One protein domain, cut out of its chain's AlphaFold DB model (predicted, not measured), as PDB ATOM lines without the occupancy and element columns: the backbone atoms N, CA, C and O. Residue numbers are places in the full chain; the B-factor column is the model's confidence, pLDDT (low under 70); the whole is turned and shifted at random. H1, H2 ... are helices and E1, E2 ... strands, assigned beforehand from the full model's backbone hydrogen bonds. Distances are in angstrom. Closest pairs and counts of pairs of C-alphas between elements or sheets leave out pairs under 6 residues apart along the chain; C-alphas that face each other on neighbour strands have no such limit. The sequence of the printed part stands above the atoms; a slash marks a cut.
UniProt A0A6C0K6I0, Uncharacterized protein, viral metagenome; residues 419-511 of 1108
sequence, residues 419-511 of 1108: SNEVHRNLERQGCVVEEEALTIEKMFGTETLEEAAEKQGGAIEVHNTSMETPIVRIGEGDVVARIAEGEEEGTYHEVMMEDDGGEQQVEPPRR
ATOM      1  N   SER A 419      37.299   3.665 -19.390       77.50
ATOM      2  CA  SER A 419      37.130   4.778 -18.434       77.50
ATOM      3  C   SER A 419      36.204   5.863 -19.020       77.50
ATOM      4  O   SER A 419      35.186   6.220 -18.428       77.50
ATOM      5  N   ASN A 420      36.417   6.219 -20.292       74.88
ATOM      6  CA  ASN A 420      35.582   7.149 -21.058       74.88
ATOM      7  C   ASN A 420      34.094   6.743 -21.204       74.88
ATOM      8  O   ASN A 420      33.258   7.593 -21.504       74.88
ATOM      9  N   GLU A 421      33.705   5.474 -21.037       75.06
ATOM     10  CA  GLU A 421      32.284   5.077 -20.952       75.06
ATOM     11  C   GLU A 421      31.710   5.218 -19.546       75.06
ATOM     12  O   GLU A 421      30.533   5.546 -19.415       75.06
ATOM     13  N   VAL A 422      32.520   4.969 -18.513       82.75
ATOM     14  CA  VAL A 422      32.133   5.208 -17.117       82.75
ATOM     15  C   VAL A 422      31.921   6.710 -16.920       82.75
ATOM     16  O   VAL A 422      30.856   7.116 -16.464       82.75
ATOM     17  N   HIS A 423      32.856   7.540 -17.395       86.88
ATOM     18  CA  HIS A 423      32.771   9.002 -17.346       86.88
ATOM     19  C   HIS A 423      31.535   9.514 -18.108       86.88
ATOM     20  O   HIS A 423      30.657  10.119 -17.501       86.88
ATOM     21  N   ARG A 424      31.344   9.134 -19.383       80.25
ATOM     22  CA  ARG A 424      30.138   9.519 -20.152       80.25
ATOM     23  C   ARG A 424      28.821   8.975 -19.585       80.25
ATOM     24  O   ARG A 424      27.755   9.496 -19.911       80.25
ATOM     25  N   ASN A 425      28.840   7.918 -18.772       84.50
ATOM     26  CA  ASN A 425      27.656   7.433 -18.059       84.50
ATOM     27  C   ASN A 425      27.372   8.234 -16.777       84.50
ATOM     28  O   ASN A 425      26.200   8.407 -16.441       84.50
ATOM     29  N   LEU A 426      28.411   8.735 -16.110       86.56
ATOM     30  CA  LEU A 426      28.334   9.633 -14.959       86.56
ATOM     31  C   LEU A 426      27.873  11.041 -15.382       86.56
ATOM     32  O   LEU A 426      26.869  11.533 -14.869       86.56
ATOM     33  N   GLU A 427      28.502  11.627 -16.403       83.56
ATOM     34  CA  GLU A 427      28.139  12.924 -17.005       83.56
ATOM     35  C   GLU A 427      26.654  12.977 -17.403       83.56
ATOM     36  O   GLU A 427      25.917  13.887 -17.026       83.56
ATOM     37  N   ARG A 428      26.162  11.937 -18.096       80.44
ATOM     38  CA  ARG A 428      24.746  11.800 -18.497       80.44
ATOM     39  C   ARG A 428      23.757  11.701 -17.329       80.44
ATOM     40  O   ARG A 428      22.553  11.712 -17.574       80.44
ATOM     41  N   GLN A 429      24.239  11.555 -16.098       84.81
ATOM     42  CA  GLN A 429      23.437  11.442 -14.880       84.81
ATOM     43  C   GLN A 429      23.638  12.631 -13.919       84.81
ATOM     44  O   GLN A 429      23.137  12.572 -12.797       84.81
ATOM     45  N   GLY A 430      24.312  13.708 -14.351       82.12
ATOM     46  CA  GLY A 430      24.546  14.915 -13.539       82.12
ATOM     47  C   GLY A 430      25.734  14.795 -12.579       82.12
ATOM     48  O   GLY A 430      25.723  15.390 -11.501       82.12
ATOM     49  N   CYS A 431      26.727  13.977 -12.938       86.50
ATOM     50  CA  CYS A 431      27.969  13.826 -12.183       86.50
ATOM     51  C   CYS A 431      29.138  14.477 -12.937       86.50
ATOM     52  O   CYS A 431      29.284  14.274 -14.142       86.50
ATOM     53  N   VAL A 432      30.009  15.183 -12.220       87.69
ATOM     54  CA  VAL A 432      31.289  15.698 -12.728       87.69
ATOM     55  C   VAL A 432      32.394  14.722 -12.334       87.69
ATOM     56  O   VAL A 432      32.415  14.249 -11.197       87.69
ATOM     57  N   VAL A 433      33.309  14.417 -13.254       89.00
ATOM     58  CA  VAL A 433      34.470  13.550 -13.000       89.00
ATOM     59  C   VAL A 433      35.749  14.369 -13.165       89.00
ATOM     60  O   VAL A 433      35.926  15.023 -14.191       89.00
ATOM     61  N   GLU A 434      36.622  14.352 -12.160       90.62
ATOM     62  CA  GLU A 434      37.874  15.122 -12.163       90.62
ATOM     63  C   GLU A 434      38.914  14.557 -13.147       90.62
ATOM     64  O   GLU A 434      39.055  13.341 -13.293       90.62
ATOM     65  N   GLU A 435      39.688  15.428 -13.809       83.81
ATOM     66  CA  GLU A 435      40.663  15.004 -14.832       83.81
ATOM     67  C   GLU A 435      41.872  14.238 -14.250       83.81
ATOM     68  O   GLU A 435      42.427  13.371 -14.929       83.81
ATOM     69  N   GLU A 436      42.300  14.522 -13.010       89.38
ATOM     70  CA  GLU A 436      43.483  13.875 -12.414       89.38
ATOM     71  C   GLU A 436      43.145  12.503 -11.804       89.38
ATOM     72  O   GLU A 436      42.424  12.398 -10.812       89.38
ATOM     73  N   ALA A 437      43.736  11.441 -12.362       88.44
ATOM     74  CA  ALA A 437      43.690  10.100 -11.786       88.44
ATOM     75  C   ALA A 437      44.682   9.962 -10.612       88.44
ATOM     76  O   ALA A 437      45.883  10.229 -10.738       88.44
ATOM     77  N   LEU A 438      44.195   9.505  -9.460       89.62
ATOM     78  CA  LEU A 438      44.930   9.437  -8.196       89.62
ATOM     79  C   LEU A 438      44.935   8.016  -7.615       89.62
ATOM     80  O   LEU A 438      44.046   7.212  -7.869       89.62
ATOM     81  N   THR A 439      45.944   7.685  -6.807       90.94
ATOM     82  CA  THR A 439      45.960   6.432  -6.032       90.94
ATOM     83  C   THR A 439      45.184   6.593  -4.723       90.94
ATOM     84  O   THR A 439      45.049   7.704  -4.206       90.94
ATOM     85  N   ILE A 440      44.741   5.477  -4.136       87.50
ATOM     86  CA  ILE A 440      44.031   5.432  -2.839       87.50
ATOM     87  C   ILE A 440      44.811   6.198  -1.748       87.50
ATOM     88  O   ILE A 440      44.234   7.007  -1.021       87.50
ATOM     89  N   GLU A 441      46.139   6.034  -1.702       88.62
ATOM     90  CA  GLU A 441      47.029   6.778  -0.797       88.62
ATOM     91  C   GLU A 441      46.935   8.302  -0.969       88.62
ATOM     92  O   GLU A 441      46.971   9.030   0.023       88.62
ATOM     93  N   LYS A 442      46.815   8.804  -2.208       89.81
ATOM     94  CA  LYS A 442      46.704  10.244  -2.485       89.81
ATOM     95  C   LYS A 442      45.314  10.792  -2.153       89.81
ATOM     96  O   LYS A 442      45.232  11.881  -1.597       89.81
ATOM     97  N   MET A 443      44.251  10.057  -2.495       89.19
ATOM     98  CA  MET A 443      42.861  10.494  -2.282       89.19
ATOM     99  C   MET A 443      42.465  10.429  -0.803       89.19
ATOM    100  O   MET A 443      41.921  11.380  -0.248       89.19
ATOM    101  N   PHE A 444      42.760   9.304  -0.147       89.12
ATOM    102  CA  PHE A 444      42.231   8.987   1.181       89.12
ATOM    103  C   PHE A 444      43.308   8.856   2.259       89.12
ATOM    104  O   PHE A 444      42.980   8.908   3.446       89.12
ATOM    105  N   GLY A 445      44.589   8.717   1.905       87.56
ATOM    106  CA  GLY A 445      45.673   8.527   2.876       87.56
ATOM    107  C   GLY A 445      45.570   7.198   3.630       87.56
ATOM    108  O   GLY A 445      45.652   7.196   4.864       87.56
ATOM    109  N   THR A 446      45.311   6.114   2.898       88.44
ATOM    110  CA  THR A 446      45.242   4.707   3.335       88.44
ATOM    111  C   THR A 446      45.823   3.806   2.239       88.44
ATOM    112  O   THR A 446      45.933   4.246   1.094       88.44
ATOM    113  N   GLU A 447      46.198   2.563   2.559       82.50
ATOM    114  CA  GLU A 447      46.707   1.613   1.552       82.50
ATOM    115  C   GLU A 447      45.553   0.918   0.803       82.50
ATOM    116  O   GLU A 447      45.709   0.516  -0.350       82.50
ATOM    117  N   THR A 448      44.372   0.809   1.428       87.75
ATOM    118  CA  THR A 448      43.194   0.107   0.880       87.75
ATOM    119  C   THR A 448      41.910   0.949   0.883       87.75
ATOM    120  O   THR A 448      41.806   1.964   1.584       87.75
ATOM    121  N   LEU A 449      40.916   0.529   0.085       86.31
ATOM    122  CA  LEU A 449      39.582   1.150   0.034       86.31
ATOM    123  C   LEU A 449      38.741   0.793   1.267       86.31
ATOM    124  O   LEU A 449      37.915   1.590   1.703       86.31
ATOM    125  N   GLU A 450      38.968  -0.382   1.848       90.00
ATOM    126  CA  GLU A 450      38.356  -0.836   3.093       90.00
ATOM    127  C   GLU A 450      38.764   0.074   4.262       90.00
ATOM    128  O   GLU A 450      37.902   0.599   4.966       90.00
ATOM    129  N   GLU A 451      40.064   0.355   4.409       87.94
ATOM    130  CA  GLU A 451      40.569   1.344   5.370       87.94
ATOM    131  C   GLU A 451      40.049   2.756   5.078       87.94
ATOM    132  O   GLU A 451      39.768   3.508   6.012       87.94
ATOM    133  N   ALA A 452      39.914   3.138   3.802       88.75
ATOM    134  CA  ALA A 452      39.366   4.441   3.425       88.75
ATOM    135  C   ALA A 452      37.901   4.582   3.876       88.75
ATOM    136  O   ALA A 452      37.542   5.600   4.467       88.75
ATOM    137  N   ALA A 453      37.075   3.554   3.666       89.38
ATOM    138  CA  ALA A 453      35.680   3.527   4.096       89.38
ATOM    139  C   ALA A 453      35.550   3.586   5.633       89.38
ATOM    140  O   ALA A 453      34.832   4.439   6.162       89.38
ATOM    141  N   GLU A 454      36.315   2.767   6.371       88.19
ATOM    142  CA  GLU A 454      36.355   2.834   7.844       88.19
ATOM    143  C   GLU A 454      36.792   4.220   8.352       88.19
ATOM    144  O   GLU A 454      36.221   4.745   9.310       88.19
ATOM    145  N   LYS A 455      37.777   4.843   7.692       89.25
ATOM    146  CA  LYS A 455      38.324   6.161   8.044       89.25
ATOM    147  C   LYS A 455      37.358   7.317   7.765       89.25
ATOM    148  O   LYS A 455      37.352   8.276   8.535       89.25
ATOM    149  N   GLN A 456      36.564   7.235   6.696       85.88
ATOM    150  CA  GLN A 456      35.529   8.226   6.371       85.88
ATOM    151  C   GLN A 456      34.216   7.994   7.145       85.88
ATOM    152  O   GLN A 456      33.376   8.890   7.210       85.88
ATOM    153  N   GLY A 457      34.040   6.824   7.769       85.62
ATOM    154  CA  GLY A 457      32.873   6.513   8.603       85.62
ATOM    155  C   GLY A 457      31.600   6.192   7.812       85.62
ATOM    156  O   GLY A 457      30.501   6.393   8.327       85.62
ATOM    157  N   GLY A 458      31.746   5.709   6.578       87.06
ATOM    158  CA  GLY A 458      30.648   5.355   5.681       87.06
ATOM    159  C   GLY A 458      31.143   4.555   4.477       87.06
ATOM    160  O   GLY A 458      32.292   4.117   4.440       87.06
ATOM    161  N   ALA A 459      30.289   4.371   3.475       89.56
ATOM    162  CA  ALA A 459      30.613   3.579   2.299       89.56
ATOM    163  C   ALA A 459      31.211   4.413   1.151       89.56
ATOM    164  O   ALA A 459      30.757   5.520   0.865       89.56
ATOM    165  N   ILE A 460      32.179   3.841   0.434       91.00
ATOM    166  CA  ILE A 460      32.717   4.389  -0.818       91.00
ATOM    167  C   ILE A 460      32.057   3.660  -1.991       91.00
ATOM    168  O   ILE A 460      32.030   2.428  -2.031       91.00
ATOM    169  N   GLU A 461      31.513   4.415  -2.944       92.31
ATOM    170  CA  GLU A 461      30.866   3.893  -4.150       92.31
ATOM    171  C   GLU A 461      31.829   4.001  -5.346       92.31
ATOM    172  O   GLU A 461      32.245   5.085  -5.754       92.31
ATOM    173  N   VAL A 462      32.239   2.843  -5.865       91.56
ATOM    174  CA  VAL A 462      33.292   2.686  -6.875       91.56
ATOM    175  C   VAL A 462      32.658   2.318  -8.213       91.56
ATOM    176  O   VAL A 462      32.193   1.189  -8.401       91.56
ATOM    177  N   HIS A 463      32.667   3.262  -9.150       92.12
ATOM    178  CA  HIS A 463      32.254   3.074 -10.538       92.12
ATOM    179  C   HIS A 463      33.423   2.464 -11.315       92.12
ATOM    180  O   HIS A 463      34.364   3.153 -11.701       92.12
ATOM    181  N   ASN A 464      33.412   1.149 -11.494       86.31
ATOM    182  CA  ASN A 464      34.544   0.438 -12.078       86.31
ATOM    183  C   ASN A 464      34.300   0.067 -13.545       86.31
ATOM    184  O   ASN A 464      33.195   0.131 -14.088       86.31
ATOM    185  N   THR A 465      35.365  -0.385 -14.185       80.06
ATOM    186  CA  THR A 465      35.346  -0.865 -15.561       80.06
ATOM    187  C   THR A 465      34.734  -2.265 -15.702       80.06
ATOM    188  O   THR A 465      34.655  -2.757 -16.815       80.06
ATOM    189  N   SER A 466      34.278  -2.966 -14.659       75.94
ATOM    190  CA  SER A 466      33.759  -4.344 -14.771       75.94
ATOM    191  C   SER A 466      32.350  -4.408 -15.368       75.94
ATOM    192  O   SER A 466      31.412  -3.837 -14.822       75.94
ATOM    193  N   MET A 467      32.136  -5.209 -16.421       69.31
ATOM    194  CA  MET A 467      30.771  -5.500 -16.899       69.31
ATOM    195  C   MET A 467      29.962  -6.410 -15.963       69.31
ATOM    196  O   MET A 467      28.737  -6.441 -16.061       69.31
ATOM    197  N   GLU A 468      30.617  -7.172 -15.082       68.81
ATOM    198  CA  GLU A 468      29.935  -8.080 -14.144       68.81
ATOM    199  C   GLU A 468      29.573  -7.377 -12.823       68.81
ATOM    200  O   GLU A 468      28.626  -7.784 -12.151       68.81
ATOM    201  N   THR A 469      30.299  -6.313 -12.460       79.75
ATOM    202  CA  THR A 469      30.176  -5.598 -11.176       79.75
ATOM    203  C   THR A 469      30.371  -4.072 -11.315       79.75
ATOM    204  O   THR A 469      31.168  -3.521 -10.562       79.75
ATOM    205  N   PRO A 470      29.692  -3.376 -12.253       81.75
ATOM    206  CA  PRO A 470      30.009  -1.994 -12.667       81.75
ATOM    207  C   PRO A 470      30.006  -0.926 -11.566       81.75
ATOM    208  O   PRO A 470      30.655   0.107 -11.702       81.75
ATOM    209  N   ILE A 471      29.258  -1.154 -10.488       89.50
ATOM    210  CA  ILE A 471      29.282  -0.322  -9.285       89.50
ATOM    211  C   ILE A 471      29.508  -1.263  -8.101       89.50
ATOM    212  O   ILE A 471      28.796  -2.260  -7.955       89.50
ATOM    213  N   VAL A 472      30.508  -0.960  -7.275       89.75
ATOM    214  CA  VAL A 472      30.838  -1.705  -6.050       89.75
ATOM    215  C   VAL A 472      30.818  -0.744  -4.870       89.75
ATOM    216  O   VAL A 472      31.394   0.334  -4.937       89.75
ATOM    217  N   ARG A 473      30.167  -1.143  -3.776       89.81
ATOM    218  CA  ARG A 473      30.120  -0.383  -2.524       89.81
ATOM    219  C   ARG A 473      31.074  -1.030  -1.522       89.81
ATOM    220  O   ARG A 473      30.906  -2.207  -1.205       89.81
ATOM    221  N   ILE A 474      32.076  -0.282  -1.069       89.94
ATOM    222  CA  ILE A 474      33.064  -0.709  -0.071       89.94
ATOM    223  C   ILE A 474      32.704  -0.062   1.268       89.94
ATOM    224  O   ILE A 474      32.523   1.151   1.330       89.94
ATOM    225  N   GLY A 475      32.592  -0.861   2.331       86.62
ATOM    226  CA  GLY A 475      32.138  -0.412   3.654       86.62
ATOM    227  C   GLY A 475      30.615  -0.449   3.855       86.62
ATOM    228  O   GLY A 475      29.847  -0.786   2.952       86.62
ATOM    229  N   GLU A 476      30.185  -0.115   5.073       82.06
ATOM    230  CA  GLU A 476      28.778  -0.041   5.492       82.06
ATOM    231  C   GLU A 476      28.391   1.404   5.857       82.06
ATOM    232  O   GLU A 476      29.251   2.234   6.143       82.06
ATOM    233  N   GLY A 477      27.088   1.707   5.866       83.00
ATOM    234  CA  GLY A 477      26.572   3.070   6.049       83.00
ATOM    235  C   GLY A 477      26.360   3.819   4.729       83.00
ATOM    236  O   GLY A 477      26.443   3.230   3.646       83.00
ATOM    237  N   ASP A 478      26.027   5.104   4.829       84.69
ATOM    238  CA  ASP A 478      25.660   5.982   3.706       84.69
ATOM    239  C   ASP A 478      26.851   6.220   2.753       84.69
ATOM    240  O   ASP A 478      28.002   5.995   3.134       84.69
ATOM    241  N   VAL A 479      26.605   6.633   1.501       85.88
ATOM    242  CA  VAL A 479      27.698   6.889   0.539       85.88
ATOM    243  C   VAL A 479      28.389   8.208   0.886       85.88
ATOM    244  O   VAL A 479      27.786   9.270   0.758       85.88
ATOM    245  N   VAL A 480      29.652   8.138   1.311       87.06
ATOM    246  CA  VAL A 480      30.458   9.300   1.738       87.06
ATOM    247  C   VAL A 480      31.469   9.770   0.689       87.06
ATOM    248  O   VAL A 480      31.959  10.890   0.787       87.06
ATOM    249  N   ALA A 481      31.771   8.944  -0.317       88.88
ATOM    250  CA  ALA A 481      32.596   9.317  -1.467       88.88
ATOM    251  C   ALA A 481      32.224   8.490  -2.708       88.88
ATOM    252  O   ALA A 481      31.822   7.326  -2.585       88.88
ATOM    253  N   ARG A 482      32.410   9.074  -3.898       92.12
ATOM    254  CA  ARG A 482      32.308   8.394  -5.196       92.12
ATOM    255  C   ARG A 482      33.613   8.518  -5.968       92.12
ATOM    256  O   ARG A 482      34.198   9.596  -6.021       92.12
ATOM    257  N   ILE A 483      34.044   7.417  -6.578       93.25
ATOM    258  CA  ILE A 483      35.246   7.370  -7.421       93.25
ATOM    259  C   ILE A 483      35.012   6.514  -8.671       93.25
ATOM    260  O   ILE A 483      34.237   5.557  -8.627       93.25
ATOM    261  N   ALA A 484      35.698   6.827  -9.770       91.62
ATOM    262  CA  ALA A 484      35.696   6.038 -11.005       91.62
ATOM    263  C   ALA A 484      37.071   5.390 -11.256       91.62
ATOM    264  O   ALA A 484      38.089   6.032 -11.025       91.62
ATOM    265  N   GLU A 485      37.131   4.131 -11.707       87.38
ATOM    266  CA  GLU A 485      38.396   3.436 -12.045       87.38
ATOM    267  C   GLU A 485      39.045   4.065 -13.298       87.38
ATOM    268  O   GLU A 485      38.410   4.152 -14.352       87.38
ATOM    269  N   GLY A 486      40.300   4.511 -13.176       79.50
ATOM    270  CA  GLY A 486      41.069   5.152 -14.252       79.50
ATOM    271  C   GLY A 486      41.664   4.170 -15.272       79.50
ATOM    272  O   GLY A 486      41.471   2.957 -15.188       79.50
ATOM    273  N   GLU A 487      42.409   4.688 -16.258       71.75
ATOM    274  CA  GLU A 487      43.067   3.842 -17.275       71.75
ATOM    275  C   GLU A 487      44.323   3.110 -16.752       71.75
ATOM    276  O   GLU A 487      44.671   2.053 -17.281       71.75
ATOM    277  N   GLU A 488      44.990   3.620 -15.706       74.56
ATOM    278  CA  GLU A 488      46.098   2.920 -15.035       74.56
ATOM    279  C   GLU A 488      45.588   2.068 -13.854       74.56
ATOM    280  O   GLU A 488      44.838   2.543 -12.997       74.56
ATOM    281  N   GLU A 489      46.011   0.800 -13.779       75.12
ATOM    282  CA  GLU A 489      45.557  -0.154 -12.755       75.12
ATOM    283  C   GLU A 489      45.902   0.331 -11.331       75.12
ATOM    284  O   GLU A 489      47.069   0.499 -10.977       75.12
ATOM    285  N   GLY A 490      44.870   0.550 -10.505       78.75
ATOM    286  CA  GLY A 490      44.999   1.092  -9.145       78.75
ATOM    287  C   GLY A 490      44.874   2.619  -9.032       78.75
ATOM    288  O   GLY A 490      45.030   3.154  -7.930       78.75
ATOM    289  N   THR A 491      44.571   3.312 -10.133       86.94
ATOM    290  CA  THR A 491      44.228   4.744 -10.150       86.94
ATOM    291  C   THR A 491      42.721   4.978 -10.249       86.94
ATOM    292  O   THR A 491      41.986   4.156 -10.803       86.94
ATOM    293  N   TYR A 492      42.258   6.104  -9.707       92.19
ATOM    294  CA  TYR A 492      40.852   6.483  -9.667       92.19
ATOM    295  C   TYR A 492      40.662   7.994  -9.855       92.19
ATOM    296  O   TYR A 492      41.466   8.788  -9.370       92.19
ATOM    297  N   HIS A 493      39.576   8.382 -10.515       92.38
ATOM    298  CA  HIS A 493      39.098   9.763 -10.607       92.38
ATOM    299  C   HIS A 493      38.081  10.043  -9.492       92.38
ATOM    300  O   HIS A 493      37.302   9.156  -9.132       92.38
ATOM    301  N   GLU A 494      38.060  11.262  -8.952       92.25
ATOM    302  CA  GLU A 494      37.020  11.698  -8.010       92.25
ATOM    303  C   GLU A 494      35.735  12.077  -8.764       92.25
ATOM    304  O   GLU A 494      35.793  12.607  -9.876       92.25
ATOM    305  N   VAL A 495      34.571  11.758  -8.187       90.94
ATOM    306  CA  VAL A 495      33.260  11.945  -8.826       90.94
ATOM    307  C   VAL A 495      32.354  12.777  -7.920       90.94
ATOM    308  O   VAL A 495      31.960  12.338  -6.839       90.94
ATOM    309  N   MET A 496      31.986  13.969  -8.384       86.38
ATOM    310  CA  MET A 496      31.077  14.894  -7.701       86.38
ATOM    311  C   MET A 496      29.686  14.890  -8.351       86.38
ATOM    312  O   MET A 496      29.535  14.511  -9.510       86.38
ATOM    313  N   MET A 497      28.662  15.328  -7.616       77.88
ATOM    314  CA  MET A 497      27.310  15.577  -8.142       77.88
ATOM    315  C   MET A 497      27.136  17.082  -8.392       77.88
ATOM    316  O   MET A 497      27.665  17.875  -7.617       77.88
ATOM    317  N   GLU A 498      26.383  17.489  -9.419       68.38
ATOM    318  CA  GLU A 498      26.124  18.922  -9.677       68.38
ATOM    319  C   GLU A 498      25.108  19.566  -8.708       68.38
ATOM    320  O   GLU A 498      25.122  20.783  -8.538       68.38
ATOM    321  N   ASP A 499      24.256  18.767  -8.053       59.28
ATOM    322  CA  ASP A 499      23.237  19.219  -7.092       59.28
ATOM    323  C   ASP A 499      23.451  18.587  -5.701       59.28
ATOM    324  O   ASP A 499      23.539  17.363  -5.569       59.28
ATOM    325  N   ASP A 500      23.377  19.402  -4.638       51.19
ATOM    326  CA  ASP A 500      23.415  19.001  -3.210       51.19
ATOM    327  C   ASP A 500      22.158  18.189  -2.757       51.19
ATOM    328  O   ASP A 500      21.780  18.168  -1.582       51.19
ATOM    329  N   GLY A 501      21.428  17.590  -3.705       45.50
ATOM    330  CA  GLY A 501      19.979  17.352  -3.650       45.50
ATOM    331  C   GLY A 501      19.483  16.003  -3.113       45.50
ATOM    332  O   GLY A 501      18.274  15.764  -3.148       45.50
ATOM    333  N   GLY A 502      20.359  15.128  -2.610       50.78
ATOM    334  CA  GLY A 502      19.997  13.847  -1.976       50.78
ATOM    335  C   GLY A 502      20.579  12.596  -2.649       50.78
ATOM    336  O   GLY A 502      21.399  12.684  -3.559       50.78
ATOM    337  N   GLU A 503      20.161  11.408  -2.189       54.50
ATOM    338  CA  GLU A 503      20.632  10.104  -2.697       54.50
ATOM    339  C   GLU A 503      20.107   9.792  -4.113       54.50
ATOM    340  O   GLU A 503      19.266   8.914  -4.319       54.50
ATOM    341  N   GLN A 504      20.620  10.494  -5.122       61.22
ATOM    342  CA  GLN A 504      20.420  10.104  -6.513       61.22
ATOM    343  C   GLN A 504      21.216   8.820  -6.785       61.22
ATOM    344  O   GLN A 504      22.451   8.810  -6.782       61.22
ATOM    345  N   GLN A 505      20.494   7.713  -6.969       72.06
ATOM    346  CA  GLN A 505      21.079   6.418  -7.296       72.06
ATOM    347  C   GLN A 505      21.556   6.430  -8.751       72.06
ATOM    348  O   GLN A 505      20.746   6.386  -9.676       72.06
ATOM    349  N   VAL A 506      22.874   6.463  -8.941       80.94
ATOM    350  CA  VAL A 506      23.511   6.345 -10.256       80.94
ATOM    351  C   VAL A 506      23.249   4.942 -10.813       80.94
ATOM    352  O   VAL A 506      23.570   3.937 -10.175       80.94
ATOM    353  N   GLU A 507      22.669   4.849 -12.009       82.38
ATOM    354  CA  GLU A 507      22.582   3.578 -12.720       82.38
ATOM    355  C   GLU A 507      23.932   3.201 -13.354       82.38
ATOM    356  O   GLU A 507      24.614   4.070 -13.905       82.38
ATOM    357  N   PRO A 508      24.299   1.905 -13.355       79.94
ATOM    358  CA  PRO A 508      25.533   1.436 -13.973       79.94
ATOM    359  C   PRO A 508      25.534   1.607 -15.503       79.94
ATOM    360  O   PRO A 508      24.475   1.509 -16.136       79.94
ATOM    361  N   PRO A 509      26.716   1.749 -16.135       74.44
ATOM    362  CA  PRO A 509      26.832   1.843 -17.586       74.44
ATOM    363  C   PRO A 509      26.242   0.605 -18.282       74.44
ATOM    364  O   PRO A 509      26.542  -0.545 -17.958       74.44
ATOM    365  N   ARG A 510      25.372   0.832 -19.275       63.03
ATOM    366  CA  ARG A 510      24.577  -0.219 -19.937       63.03
ATOM    367  C   ARG A 510      25.118  -0.594 -21.327       63.03
ATOM    368  O   ARG A 510      24.443  -0.358 -22.328       63.03
ATOM    369  N   ARG A 511      26.287  -1.245 -21.427       58.59
ATOM    370  CA  ARG A 511      26.750  -1.818 -22.715       58.59
ATOM    371  C   ARG A 511      26.242  -3.253 -22.899       58.59
ATOM    372  O   ARG A 511      26.819  -4.210 -22.392       58.59
TER     373      ARG A 511
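What this domain is: This is residues 419 to 511 of the 1108 residues of an uncharacterized protein of viral metagenome (UniProt A0A6C0K6I0). A strongly twisted sheet of five strands runs through the middle, with H1 on one face and H3 on the opposite face; the short H2 lies near H3 and only grazes the sheet. Residues 498 to 511, with no named element, run along the outside of this body. The printed part has 93 residues, with three named helices and five named strands in the order H1 E1 H2 H3 E2 E3 E4 E5; the class is mixed, helices and strands. The sheet is mixed, in the order E1 E5 E4 E2 E3. The whole is compact, with a radius of gyration of the C-alphas of 12.4 A, and rounded, spanning 31 by 31 by 25 A.

Where its parts are: H1, residues 419 to 427, begins at C-alpha 419 (37.130, 4.778, -18.434) and is 12.2 A long. E1 is residues 431 to 433, H2 residues 440 to 443, and H3 residues 449 to 456, 10.3 A long. E2, residues 459 to 463, is 13.0 A long and begins at C-alpha 459 (30.613, 3.579, 2.299). E3 is residues 471 to 474, 10.0 A. E4, residues 479 to 485, is 16.9 A long. E5, residues 491 to 497, is 20.2 A long and ends at C-alpha 497 (27.310, 15.577, -8.142).

How they stand to each other: H1 is on the sheet at a height of 7.9 A; its closest C-alphas to E1 are those of His 423 and Val 433, 6.5 A apart. E1 and E5 are antiparallel, with N 432 and O 496 2.8 A apart. The pairing of E5 is staggered: residues 492 to 494 pair with E4, residues 495 to 497 with E1. H2 and H3 are close but not clearly touching, with C-alphas 440 and 449 6.8 A apart. H3 is on the opposite face from H1, at a height of 8.2 A, only just over E2, on which 3 of its C-alphas fall. E1, H2, H3 and E2 form a split strand-helix-strand unit, two strands of one sheet joined through helices, with E5 and E4 between them in the sheet; its crossover is right-handed. E2 and E3 form a hairpin, with N 462 and O 472 2.8 A apart. E4 is parallel to E2, with N 463 and O 483 2.8 A apart. E4 and E5 form a hairpin, with N 493 and O 484 2.8 A apart. In H1 and H3 every O i to N i+4 pair is within hydrogen-bond range; H2 is too short for one.

The domain as a whole: The C-alphas farthest apart, of Lys 455 and Arg 511, are 33.8 A apart. The printed part has no cut, and no link between its named elements is long. Mean pLDDT of the printed part is 82.4; residues 467 to 468, 498 to 504 and 510 to 511 are under 70.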